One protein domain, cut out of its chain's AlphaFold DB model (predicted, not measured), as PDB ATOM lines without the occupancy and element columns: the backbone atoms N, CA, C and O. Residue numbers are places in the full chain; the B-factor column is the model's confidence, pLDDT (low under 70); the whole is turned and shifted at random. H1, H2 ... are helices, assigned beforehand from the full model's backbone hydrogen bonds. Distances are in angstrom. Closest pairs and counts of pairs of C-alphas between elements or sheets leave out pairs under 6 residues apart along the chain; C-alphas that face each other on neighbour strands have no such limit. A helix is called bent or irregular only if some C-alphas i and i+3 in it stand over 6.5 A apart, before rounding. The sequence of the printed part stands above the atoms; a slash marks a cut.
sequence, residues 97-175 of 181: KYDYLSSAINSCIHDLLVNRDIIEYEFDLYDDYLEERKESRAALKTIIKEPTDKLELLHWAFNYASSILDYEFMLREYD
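Overview. This is residues 97 to 175 of the 181 residues of an uncharacterized protein of Cryomorpha ignava (UniProt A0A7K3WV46). Two long helices, H1 and H3, run side by side the same way, and a shorter helix, H2, runs back the opposite way between them in the chain, coming near H3 with residues 126 to 129 alone and splaying away from there. The far end of H2 and the loop after it, residues 137 to 145, stick out free, leaving a loose, open trio rather than a closed bundle. The printed part has 79 residues with three named helices, in the order H1, H2, H3, and no named strand, in the class all helix. It is only just compact, close to loose, with a radius of gyration of the C-alphas of 13.8 A, and elongated, spanning 41 by 23 by 18 A.

Arrangement. H1, residues 97 to 119, touches H3, residues 150 to 174, with 23 pairs of C-alphas within 8 A. Their closest C-alphas are those of Cys 108 and Ser 162, 4.0 A apart, and their lines stand at a shallow tilt of 9 degrees, the same way. H1 has a kink of 43 degrees near residue 108. H2, residues 126 to 140, is apart from H1. H2 and H3 only just touch, with 3 pairs of C-alphas within 8 A, through residues 126 to 129 of H2 alone and residues 166 to 174 of H3 alone. Their closest C-alphas are those of Tyr 126 and Met 170, 6.9 A apart. They form a helical hairpin, at a shallow tilt of 27 degrees, opposite ways. In H2 and H3 every O i to N i+4 pair is within hydrogen-bond range; in H1 it is 16 of 19.

Along the chain. H1 begins at C-alpha 97, at (104.907, 115.546, 80.118), and measures 33.2 A from first to last C-alpha. It is irregular, with C-alphas 97 and 100 7.4 A apart, and its line is a rough one. H2 begins at C-alpha 126, at (125.372, 123.721, 103.408), and measures 20.9 A. H3, the longest helix with 25 residues, measures 35.9 A and ends at C-alpha 174, at (128.432, 118.999, 108.880).

Size, cuts and confidence. The two C-alphas farthest apart are those of Tyr 121 and Thr 148, at 42.4 A. The links from H1 to H2, 6 residues, and from H2 to H3, 9 residues, are both short. Residues 137 to 145, of which 137 to 140 belong to H2, stand free, and the body without them spans 41 by 20 by 18 A. The printed part has no cut. The mean pLDDT of the printed part is 90.6, and no printed residue is under 70.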
ATOM      1  N   LYS A  97     105.823 115.542  78.971       88.69
ATOM      2  CA  LYS A  97     104.907 115.546  80.118       88.69
ATOM      3  C   LYS A  97     105.467 114.822  81.349       88.69
ATOM      4  O   LYS A  97     104.962 115.064  82.431       88.69
ATOM      5  N   TYR A  98     106.486 113.969  81.204       89.44
ATOM      6  CA  TYR A  98     107.121 113.235  82.304       89.44
ATOM      7  C   TYR A  98     108.457 113.840  82.772       89.44
ATOM      8  O   TYR A  98     109.050 113.296  83.700       89.44
ATOM      9  N   ASP A  99     108.910 114.962  82.190       86.56
ATOM     10  CA  ASP A  99     110.180 115.633  82.548       86.56
ATOM     11  C   ASP A  99     110.284 115.905  84.056       86.56
ATOM     12  O   ASP A  99     111.318 115.664  84.680       86.56
ATOM     13  N   TYR A 100     109.180 116.341  84.671       87.56
ATOM     14  CA  TYR A 100     109.140 116.650  86.101       87.56
ATOM     15  C   TYR A 100     109.376 115.413  86.979       87.56
ATOM     16  O   TYR A 100     110.078 115.498  87.982       87.56
ATOM     17  N   LEU A 101     108.836 114.254  86.590       90.31
ATOM     18  CA  LEU A 101     108.965 113.028  87.371       90.31
ATOM     19  C   LEU A 101     110.365 112.430  87.226       90.31
ATOM     20  O   LEU A 101     110.960 112.044  88.226       90.31
ATOM     21  N   SER A 102     110.919 112.397  86.009       90.31
ATOM     22  CA  SER A 102     112.313 111.979  85.813       90.31
ATOM     23  C   SER A 102     113.288 112.896  86.544       90.31
ATOM     24  O   SER A 102     114.260 112.406  87.109       90.31
ATOM     25  N   SER A 103     113.012 114.205  86.572       88.19
ATOM     26  CA  SER A 103     113.826 115.165  87.322       88.19
ATOM     27  C   SER A 103     113.803 114.847  88.816       88.19
ATOM     28  O   SER A 103     114.863 114.669  89.391       88.19
ATOM     29  N   ALA A 104     112.626 114.655  89.419       90.94
ATOM     30  CA  ALA A 104     112.531 114.335  90.847       90.94
ATOM     31  C   ALA A 104     113.173 112.994  91.230       90.94
ATOM     32  O   ALA A 104     113.757 112.874  92.303       90.94
ATOM     33  N   ILE A 105     113.094 111.982  90.358       91.88
ATOM     34  CA  ILE A 105     113.784 110.705  90.590       91.88
ATOM     35  C   ILE A 105     115.303 110.896  90.550       91.88
ATOM     36  O   ILE A 105     116.004 110.348  91.399       91.88
ATOM     37  N   ASN A 106     115.810 111.661  89.575       90.81
ATOM     38  CA  ASN A 106     117.234 111.979  89.523       90.81
ATOM     39  C   ASN A 106     117.652 112.786  90.753       90.81
ATOM     40  O   ASN A 106     118.636 112.403  91.366       90.81
ATOM     41  N   SER A 107     116.886 113.789  91.182       87.88
ATOM     42  CA  SER A 107     117.246 114.565  92.372       87.88
ATOM     43  C   SER A 107     117.317 113.725  93.639       87.88
ATOM     44  O   SER A 107     118.276 113.811  94.393       87.88
ATOM     45  N   CYS A 108     116.397 112.774  93.799       90.12
ATOM     46  CA  CYS A 108     116.388 111.885  94.958       90.12
ATOM     47  C   CYS A 108     117.624 110.969  95.078       90.12
ATOM     48  O   CYS A 108     117.894 110.467  96.166       90.12
ATOM     49  N   ILE A 109     118.330 110.662  93.984       88.62
ATOM     50  CA  ILE A 109     119.409 109.653  93.985       88.62
ATOM     51  C   ILE A 109     120.703 110.225  93.415       88.62
ATOM     52  O   ILE A 109     121.772 110.084  93.999       88.62
ATOM     53  N   HIS A 110     120.620 110.812  92.230       92.12
ATOM     54  CA  HIS A 110     121.766 111.263  91.466       92.12
ATOM     55  C   HIS A 110     122.379 112.539  92.045       92.12
ATOM     56  O   HIS A 110     123.604 112.622  92.086       92.12
ATOM     57  N   ASP A 111     121.567 113.477  92.534       92.69
ATOM     58  CA  ASP A 111     122.072 114.732  93.107       92.69
ATOM     59  C   ASP A 111     122.840 114.455  94.413       92.69
ATOM     60  O   ASP A 111     123.889 115.049  94.637       92.69
ATOM     61  N   LEU A 112     122.436 113.448  95.201       92.56
ATOM     62  CA  LEU A 112     123.207 112.974  96.363       92.56
ATOM     63  C   LEU A 112     124.582 112.423  95.978       92.56
ATOM     64  O   LEU A 112     125.573 112.696  96.651       92.56
ATOM     65  N   LEU A 113     124.656 111.636  94.899       95.06
ATOM     66  CA  LEU A 113     125.936 111.125  94.402       95.06
ATOM     67  C   LEU A 113     126.822 112.270  93.916       95.06
ATOM     68  O   LEU A 113     128.024 112.247  94.151       95.06
ATOM     69  N   VAL A 114     126.233 113.262  93.247       96.25
ATOM     70  CA  VAL A 114     126.959 114.458  92.822       96.25
ATOM     71  C   VAL A 114     127.486 115.224  94.028       96.25
ATOM     72  O   VAL A 114     128.671 115.534  94.055       96.25
ATOM     73  N   ASN A 115     126.639 115.490  95.022       95.94
ATOM     74  CA  ASN A 115     127.007 116.233  96.224       95.94
ATOM     75  C   ASN A 115     128.126 115.528  96.997       95.94
ATOM     76  O   ASN A 115     129.108 116.169  97.363       95.94
ATOM     77  N   ARG A 116     128.036 114.200  97.145       95.38
ATOM     78  CA  ARG A 116     129.114 113.377  97.707       95.38
ATOM     79  C   ARG A 116     130.424 113.536  96.932       95.38
ATOM     80  O   ARG A 116     131.471 113.633  97.549       95.38
ATOM     81  N   ASP A 117     130.392 113.542  95.605       97.31
ATOM     82  CA  ASP A 117     131.627 113.593  94.817       97.31
ATOM     83  C   ASP A 117     132.245 114.997  94.792       97.31
ATOM     84  O   ASP A 117     133.465 115.139  94.768       97.31
ATOM     85  N   ILE A 118     131.428 116.056  94.808       97.69
ATOM     86  CA  ILE A 118     131.957 117.425  94.813       97.69
ATOM     87  C   ILE A 118     132.441 117.852  96.204       97.69
ATOM     88  O   ILE A 118     133.370 118.653  96.274       97.69
ATOM     89  N   ILE A 119     131.904 117.306  97.303       96.44
ATOM     90  CA  ILE A 119     132.384 117.647  98.657       96.44
ATOM     91  C   ILE A 119     133.846 117.225  98.880       96.44
ATOM     92  O   ILE A 119     134.556 117.865  99.651       96.44
ATOM     93  N   GLU A 120     134.344 116.228  98.134       96.88
ATOM     94  CA  GLU A 120     135.764 115.831  98.140       96.88
ATOM     95  C   GLU A 120     136.705 116.964  97.690       96.88
ATOM     96  O   GLU A 120     137.906 116.924  97.957       96.88
ATOM     97  N   TYR A 121     136.163 117.989  97.024       97.94
ATOM     98  CA  TYR A 121     136.870 119.198  96.604       97.94
ATOM     99  C   TYR A 121     136.657 120.382  97.552       97.94
ATOM    100  O   TYR A 121     136.944 121.515  97.169       97.94
ATOM    101  N   GLU A 122     136.168 120.121  98.767       96.69
ATOM    102  CA  GLU A 122     135.983 121.098  99.848       96.69
ATOM    103  C   GLU A 122     134.913 122.165  99.553       96.69
ATOM    104  O   GLU A 122     134.884 123.221 100.183       96.69
ATOM    105  N   PHE A 123     133.999 121.898  98.612       96.75
ATOM    106  CA  PHE A 123     132.841 122.766  98.414       96.75
ATOM    107  C   PHE A 123     131.939 122.758  99.647       96.75
ATOM    108  O   PHE A 123     131.468 121.703 100.065       96.75
ATOM    109  N   ASP A 124     131.614 123.948 100.156       94.06
ATOM    110  CA  ASP A 124     130.559 124.094 101.150       94.06
ATOM    111  C   ASP A 124     129.177 124.050 100.475       94.06
ATOM    112  O   ASP A 124     128.762 124.985  99.788       94.06
ATOM    113  N   LEU A 125     128.476 122.935 100.657       94.50
ATOM    114  CA  LEU A 125     127.133 122.685 100.145       94.50
ATOM    115  C   LEU A 125     126.029 123.062 101.144       94.50
ATOM    116  O   LEU A 125     124.847 122.993 100.793       94.50
ATOM    117  N   TYR A 126     126.369 123.460 102.374       92.88
ATOM    118  CA  TYR A 126     125.372 123.721 103.408       92.88
ATOM    119  C   TYR A 126     124.545 124.974 103.108       92.88
ATOM    120  O   TYR A 126     123.316 124.949 103.203       92.88
ATOM    121  N   ASP A 127     125.194 126.053 102.670       89.69
ATOM    122  CA  ASP A 127     124.504 127.281 102.263       89.69
ATOM    123  C   ASP A 127     123.576 127.043 101.059       89.69
ATOM    124  O   ASP A 127     122.443 127.541 101.036       89.69
ATOM    125  N   ASP A 128     124.020 126.232 100.094       89.38
ATOM    126  CA  ASP A 128     123.211 125.836  98.937       89.38
ATOM    127  C   ASP A 128     121.976 125.033  99.371       89.38
ATOM    128  O   ASP A 128     120.857 125.334  98.941       89.38
ATOM    129  N   TYR A 129     122.155 124.085 100.296       90.94
ATOM    130  CA  TYR A 129     121.058 123.337 100.907       90.94
ATOM    131  C   TYR A 129     120.066 124.259 101.632       90.94
ATOM    132  O   TYR A 129     118.850 124.149 101.437       90.94
ATOM    133  N   LEU A 130     120.538 125.211 102.442       90.75
ATOM    134  CA  LEU A 130     119.659 126.152 103.147       90.75
ATOM    135  C   LEU A 130     118.853 127.033 102.180       90.75
ATOM    136  O   LEU A 130     117.664 127.293 102.425       90.75
ATOM    137  N   GLU A 131     119.468 127.483 101.082       88.56
ATOM    138  CA  GLU A 131     118.784 128.234 100.026       88.56
ATOM    139  C   GLU A 131     117.687 127.382  99.373       88.56
ATOM    140  O   GLU A 131     116.524 127.806  99.329       88.56
ATOM    141  N   GLU A 132     118.004 126.151  98.971       87.31
ATOM    142  CA  GLU A 132     117.043 125.232  98.357       87.31
ATOM    143  C   GLU A 132     115.866 124.911  99.291       87.31
ATOM    144  O   GLU A 132     114.697 124.918  98.881       87.31
ATOM    145  N   ARG A 133     116.130 124.707 100.588       88.56
ATOM    146  CA  ARG A 133     115.080 124.474 101.595       88.56
ATOM    147  C   ARG A 133     114.165 125.677 101.752       88.56
ATOM    148  O   ARG A 133     112.946 125.514 101.894       88.56
ATOM    149  N   LYS A 134     114.716 126.891 101.722       89.56
ATOM    150  CA  LYS A 134     113.931 128.130 101.779       89.56
ATOM    151  C   LYS A 134     113.019 128.261 100.558       89.56
ATOM    152  O   LYS A 134     111.844 128.606 100.719       89.56
ATOM    153  N   GLU A 135     113.528 127.961  99.368       86.12
ATOM    154  CA  GLU A 135     112.760 128.008  98.121       86.12
ATOM    155  C   GLU A 135     111.680 126.927  98.065       86.12
ATOM    156  O   GLU A 135     110.517 127.231  97.785       86.12
ATOM    157  N   SER A 136     112.019 125.697  98.452       84.88
ATOM    158  CA  SER A 136     111.078 124.578  98.552       84.88
ATOM    159  C   SER A 136     109.945 124.881  99.532       84.88
ATOM    160  O   SER A 136     108.768 124.709  99.206       84.88
ATOM    161  N   ARG A 137     110.258 125.436 100.713       86.94
ATOM    162  CA  ARG A 137     109.243 125.891 101.681       86.94
ATOM    163  C   ARG A 137     108.352 126.990 101.103       86.94
ATOM    164  O   ARG A 137     107.149 126.989 101.360       86.94
ATOM    165  N   ALA A 138     108.911 127.933 100.346       87.00
ATOM    166  CA  ALA A 138     108.123 128.975  99.691       87.00
ATOM    167  C   ALA A 138     107.181 128.391  98.625       87.00
ATOM    168  O   ALA A 138     106.015 128.783  98.577       87.00
ATOM    169  N   ALA A 139     107.647 127.421  97.835       82.88
ATOM    170  CA  ALA A 139     106.829 126.723  96.848       82.88
ATOM    171  C   ALA A 139     105.681 125.937  97.506       82.88
ATOM    172  O   ALA A 139     104.532 126.069  97.082       82.88
ATOM    173  N   LEU A 140     105.950 125.205  98.596       84.25
ATOM    174  CA  LEU A 140     104.932 124.436  99.324       84.25
ATOM    175  C   LEU A 140     103.802 125.313  99.884       84.25
ATOM    176  O   LEU A 140     102.647 124.898  99.867       84.25
ATOM    177  N   LYS A 141     104.093 126.552 100.306       86.75
ATOM    178  CA  LYS A 141     103.062 127.501 100.780       86.75
ATOM    179  C   LYS A 141     102.020 127.861  99.718       86.75
ATOM    180  O   LYS A 141     100.951 128.352 100.066       86.75
ATOM    181  N   THR A 142     102.326 127.655  98.438       85.06
ATOM    182  CA  THR A 142     101.395 127.928  97.331       85.06
ATOM    183  C   THR A 142     100.452 126.765  97.035       85.06
ATOM    184  O   THR A 142      99.519 126.914  96.246       85.06
ATOM    185  N   ILE A 143     100.668 125.611  97.667       83.81
ATOM    186  CA  ILE A 143      99.887 124.405  97.430       83.81
ATOM    187  C   ILE A 143      98.642 124.427  98.314       83.81
ATOM    188  O   ILE A 143      98.721 124.413  99.537       83.81
ATOM    189  N   ILE A 144      97.477 124.452  97.669       84.62
ATOM    190  CA  ILE A 144      96.176 124.604  98.342       84.62
ATOM    191  C   ILE A 144      95.496 123.244  98.569       84.62
ATOM    192  O   ILE A 144      94.632 123.113  99.434       84.62
ATOM    193  N   LYS A 145      95.865 122.220  97.792       88.62
ATOM    194  CA  LYS A 145      95.253 120.892  97.848       88.62
ATOM    195  C   LYS A 145      96.293 119.808  97.591       88.62
ATOM    196  O   LYS A 145      97.161 119.976  96.740       88.62
ATOM    197  N   GLU A 146      96.152 118.697  98.304       86.69
ATOM    198  CA  GLU A 146      96.944 117.489  98.085       86.69
ATOM    199  C   GLU A 146      96.704 116.897  96.682       86.69
ATOM    200  O   GLU A 146      95.567 116.921  96.180       86.69
ATOM    201  N   PRO A 147      97.752 116.355  96.039       88.19
ATOM    202  CA  PRO A 147      97.627 115.706  94.747       88.19
ATOM    203  C   PRO A 147      96.765 114.451  94.868       88.19
ATOM    204  O   PRO A 147      96.868 113.678  95.818       88.19
ATOM    205  N   THR A 148      95.905 114.242  93.877       90.25
ATOM    206  CA  THR A 148      95.040 113.046  93.802       90.25
ATOM    207  C   THR A 148      95.387 112.157  92.616       90.25
ATOM    208  O   THR A 148      95.012 110.985  92.589       90.25
ATOM    209  N   ASP A 149      96.135 112.692  91.649       94.06
ATOM    210  CA  ASP A 149      96.688 111.917  90.553       94.06
ATOM    211  C   ASP A 149      97.893 111.088  91.023       94.06
ATOM    212  O   ASP A 149      98.718 111.534  91.824       94.06
ATOM    213  N   LYS A 150      98.016 109.862  90.505       93.88
ATOM    214  CA  LYS A 150      99.073 108.928  90.918       93.88
ATOM    215  C   LYS A 150     100.474 109.425  90.557       93.88
ATOM    216  O   LYS A 150     101.411 109.158  91.304       93.88
ATOM    217  N   LEU A 151     100.639 110.110  89.426       92.75
ATOM    218  CA  LEU A 151     101.944 110.614  88.999       92.75
ATOM    219  C   LEU A 151     102.349 111.845  89.803       92.75
ATOM    220  O   LEU A 151     103.526 112.015  90.114       92.75
ATOM    221  N   GLU A 152     101.386 112.690  90.167       90.69
ATOM    222  CA  GLU A 152     101.629 113.796  91.095       90.69
ATOM    223  C   GLU A 152     102.006 113.291  92.494       90.69
ATOM    224  O   GLU A 152     102.963 113.796  93.080       90.69
ATOM    225  N   LEU A 153     101.322 112.256  92.996       92.38
ATOM    226  CA  LEU A 153     101.664 111.602  94.265       92.38
ATOM    227  C   LEU A 153     103.079 111.011  94.243       92.38
ATOM    228  O   LEU A 153     103.835 111.204  95.193       92.38
ATOM    229  N   LEU A 154     103.466 110.331  93.159       93.19
ATOM    230  CA  LEU A 154     104.830 109.817  93.000       93.19
ATOM    231  C   LEU A 154     105.865 110.943  92.987       93.19
ATOM    232  O   LEU A 154     106.887 110.846  93.653       93.19
ATOM    233  N   HIS A 155     105.590 112.023  92.261       91.62
ATOM    234  CA  HIS A 155     106.469 113.187  92.231       91.62
ATOM    235  C   HIS A 155     106.662 113.804  93.620       91.62
ATOM    236  O   HIS A 155     107.789 114.103  94.005       91.62
ATOM    237  N   TRP A 156     105.585 113.931  94.400       91.25
ATOM    238  CA  TRP A 156     105.672 114.371  95.791       91.25
ATOM    239  C   TRP A 156     106.485 113.411  96.655       91.25
ATOM    240  O   TRP A 156     107.321 113.867  97.430       91.25
ATOM    241  N   ALA A 157     106.277 112.103  96.502       92.50
ATOM    242  CA  ALA A 157     107.020 111.094  97.246       92.50
ATOM    243  C   ALA A 157     108.529 111.168  96.963       92.50
ATOM    244  O   ALA A 157     109.315 111.129  97.906       92.50
ATOM    245  N   PHE A 158     108.938 111.341  95.700       94.25
ATOM    246  CA  PHE A 158     110.354 111.490  95.346       94.25
ATOM    247  C   PHE A 158     110.960 112.795  95.868       94.25
ATOM    248  O   PHE A 158     112.046 112.755  96.435       94.25
ATOM    249  N   ASN A 159     110.257 113.927  95.769       91.00
ATOM    250  CA  ASN A 159     110.756 115.190  96.329       91.00
ATOM    251  C   ASN A 159     110.877 115.130  97.860       91.00
ATOM    252  O   ASN A 159     111.825 115.663  98.434       91.00
ATOM    253  N   TYR A 160     109.926 114.471  98.529       90.94
ATOM    254  CA  TYR A 160     109.978 114.255  99.973       90.94
ATOM    255  C   TYR A 160     111.144 113.344 100.368       90.94
ATOM    256  O   TYR A 160     111.892 113.679 101.283       90.94
ATOM    257  N   ALA A 161     111.329 112.229  99.654       93.50
ATOM    258  CA  ALA A 161     112.453 111.329  99.870       93.50
ATOM    259  C   ALA A 161     113.796 112.040  99.644       93.50
ATOM    260  O   ALA A 161     114.661 111.942 100.508       93.50
ATOM    261  N   SER A 162     113.933 112.819  98.562       92.38
ATOM    262  CA  SER A 162     115.111 113.661  98.305       92.38
ATOM    263  C   SER A 162     115.392 114.569  99.494       92.38
ATOM    264  O   SER A 162     116.455 114.484 100.086       92.38
ATOM    265  N   SER A 163     114.386 115.323  99.952       90.62
ATOM    266  CA  SER A 163     114.534 116.236 101.092       90.62
ATOM    267  C   SER A 163     115.004 115.558 102.383       90.62
ATOM    268  O   SER A 163     115.709 116.191 103.165       90.62
ATOM    269  N   ILE A 164     114.575 114.319 102.653       92.12
ATOM    270  CA  ILE A 164     115.055 113.553 103.815       92.12
ATOM    271  C   ILE A 164     116.508 113.144 103.604       92.12
ATOM    272  O   ILE A 164     117.321 113.301 104.506       92.12
ATOM    273  N   LEU A 165     116.831 112.614 102.426       93.69
ATOM    274  CA  LEU A 165     118.174 112.136 102.130       93.69
ATOM    275  C   LEU A 165     119.194 113.279 102.105       93.69
ATOM    276  O   LEU A 165     120.291 113.099 102.621       93.69
ATOM    277  N   ASP A 166     118.821 114.447 101.585       91.69
ATOM    278  CA  ASP A 166     119.654 115.651 101.609       91.69
ATOM    279  C   ASP A 166     119.910 116.102 103.051       91.69
ATOM    280  O   ASP A 166     121.038 116.429 103.406       91.69
ATOM    281  N   TYR A 167     118.890 116.066 103.915       91.38
ATOM    282  CA  TYR A 167     119.056 116.390 105.333       91.38
ATOM    283  C   TYR A 167     119.987 115.405 106.049       91.38
ATOM    284  O   TYR A 167     120.912 115.830 106.733       91.38
ATOM    285  N   GLU A 168     119.787 114.101 105.849       91.31
ATOM    286  CA  GLU A 168     120.647 113.044 106.399       91.31
ATOM    287  C   GLU A 168     122.091 113.147 105.899       91.31
ATOM    288  O   GLU A 168     123.031 112.905 106.655       91.31
ATOM    289  N   PHE A 169     122.278 113.508 104.627       91.94
ATOM    290  CA  PHE A 169     123.592 113.786 104.061       91.94
ATOM    291  C   PHE A 169     124.242 114.974 104.779       91.94
ATOM    292  O   PHE A 169     125.345 114.837 105.299       91.94
ATOM    293  N   MET A 170     123.532 116.099 104.908       91.31
ATOM    294  CA  MET A 170     124.066 117.287 105.582       91.31
ATOM    295  C   MET A 170     124.369 117.044 107.066       91.31
ATOM    296  O   MET A 170     125.402 117.500 107.543       91.31
ATOM    297  N   LEU A 171     123.533 116.289 107.789       87.69
ATOM    298  CA  LEU A 171     123.794 115.922 109.187       87.69
ATOM    299  C   LEU A 171     125.139 115.207 109.353       87.69
ATOM    300  O   LEU A 171     125.884 115.497 110.286       87.69
ATOM    301  N   ARG A 172     125.453 114.279 108.443       87.62
ATOM    302  CA  ARG A 172     126.684 113.479 108.505       87.62
ATOM    303  C   ARG A 172     127.923 114.277 108.139       87.62
ATOM    304  O   ARG A 172     128.956 114.082 108.770       87.62
ATOM    305  N   GLU A 173     127.821 115.138 107.133       87.88
ATOM    306  CA  GLU A 173     128.972 115.896 106.634       87.88
ATOM    307  C   GLU A 173     129.286 117.133 107.493       87.88
ATOM    308  O   GLU A 173     130.443 117.539 107.572       87.88
ATOM    309  N   TYR A 174     128.288 117.716 108.173       84.56
ATOM    310  CA  TYR A 174     128.432 118.999 108.880       84.56
ATOM    311  C   TYR A 174     128.267 118.934 110.404       84.56
ATOM    312  O   TYR A 174     128.311 119.984 111.043       84.56
ATOM    313  N   ASP A 175     128.088 117.744 110.988       78.69
ATOM    314  CA  ASP A 175     127.907 117.545 112.441       78.69
ATOM    315  C   ASP A 175     126.843 118.494 113.030       78.69
ATOM    316  O   ASP A 175     127.043 119.186 114.029       78.69
TER     317      ASP A 175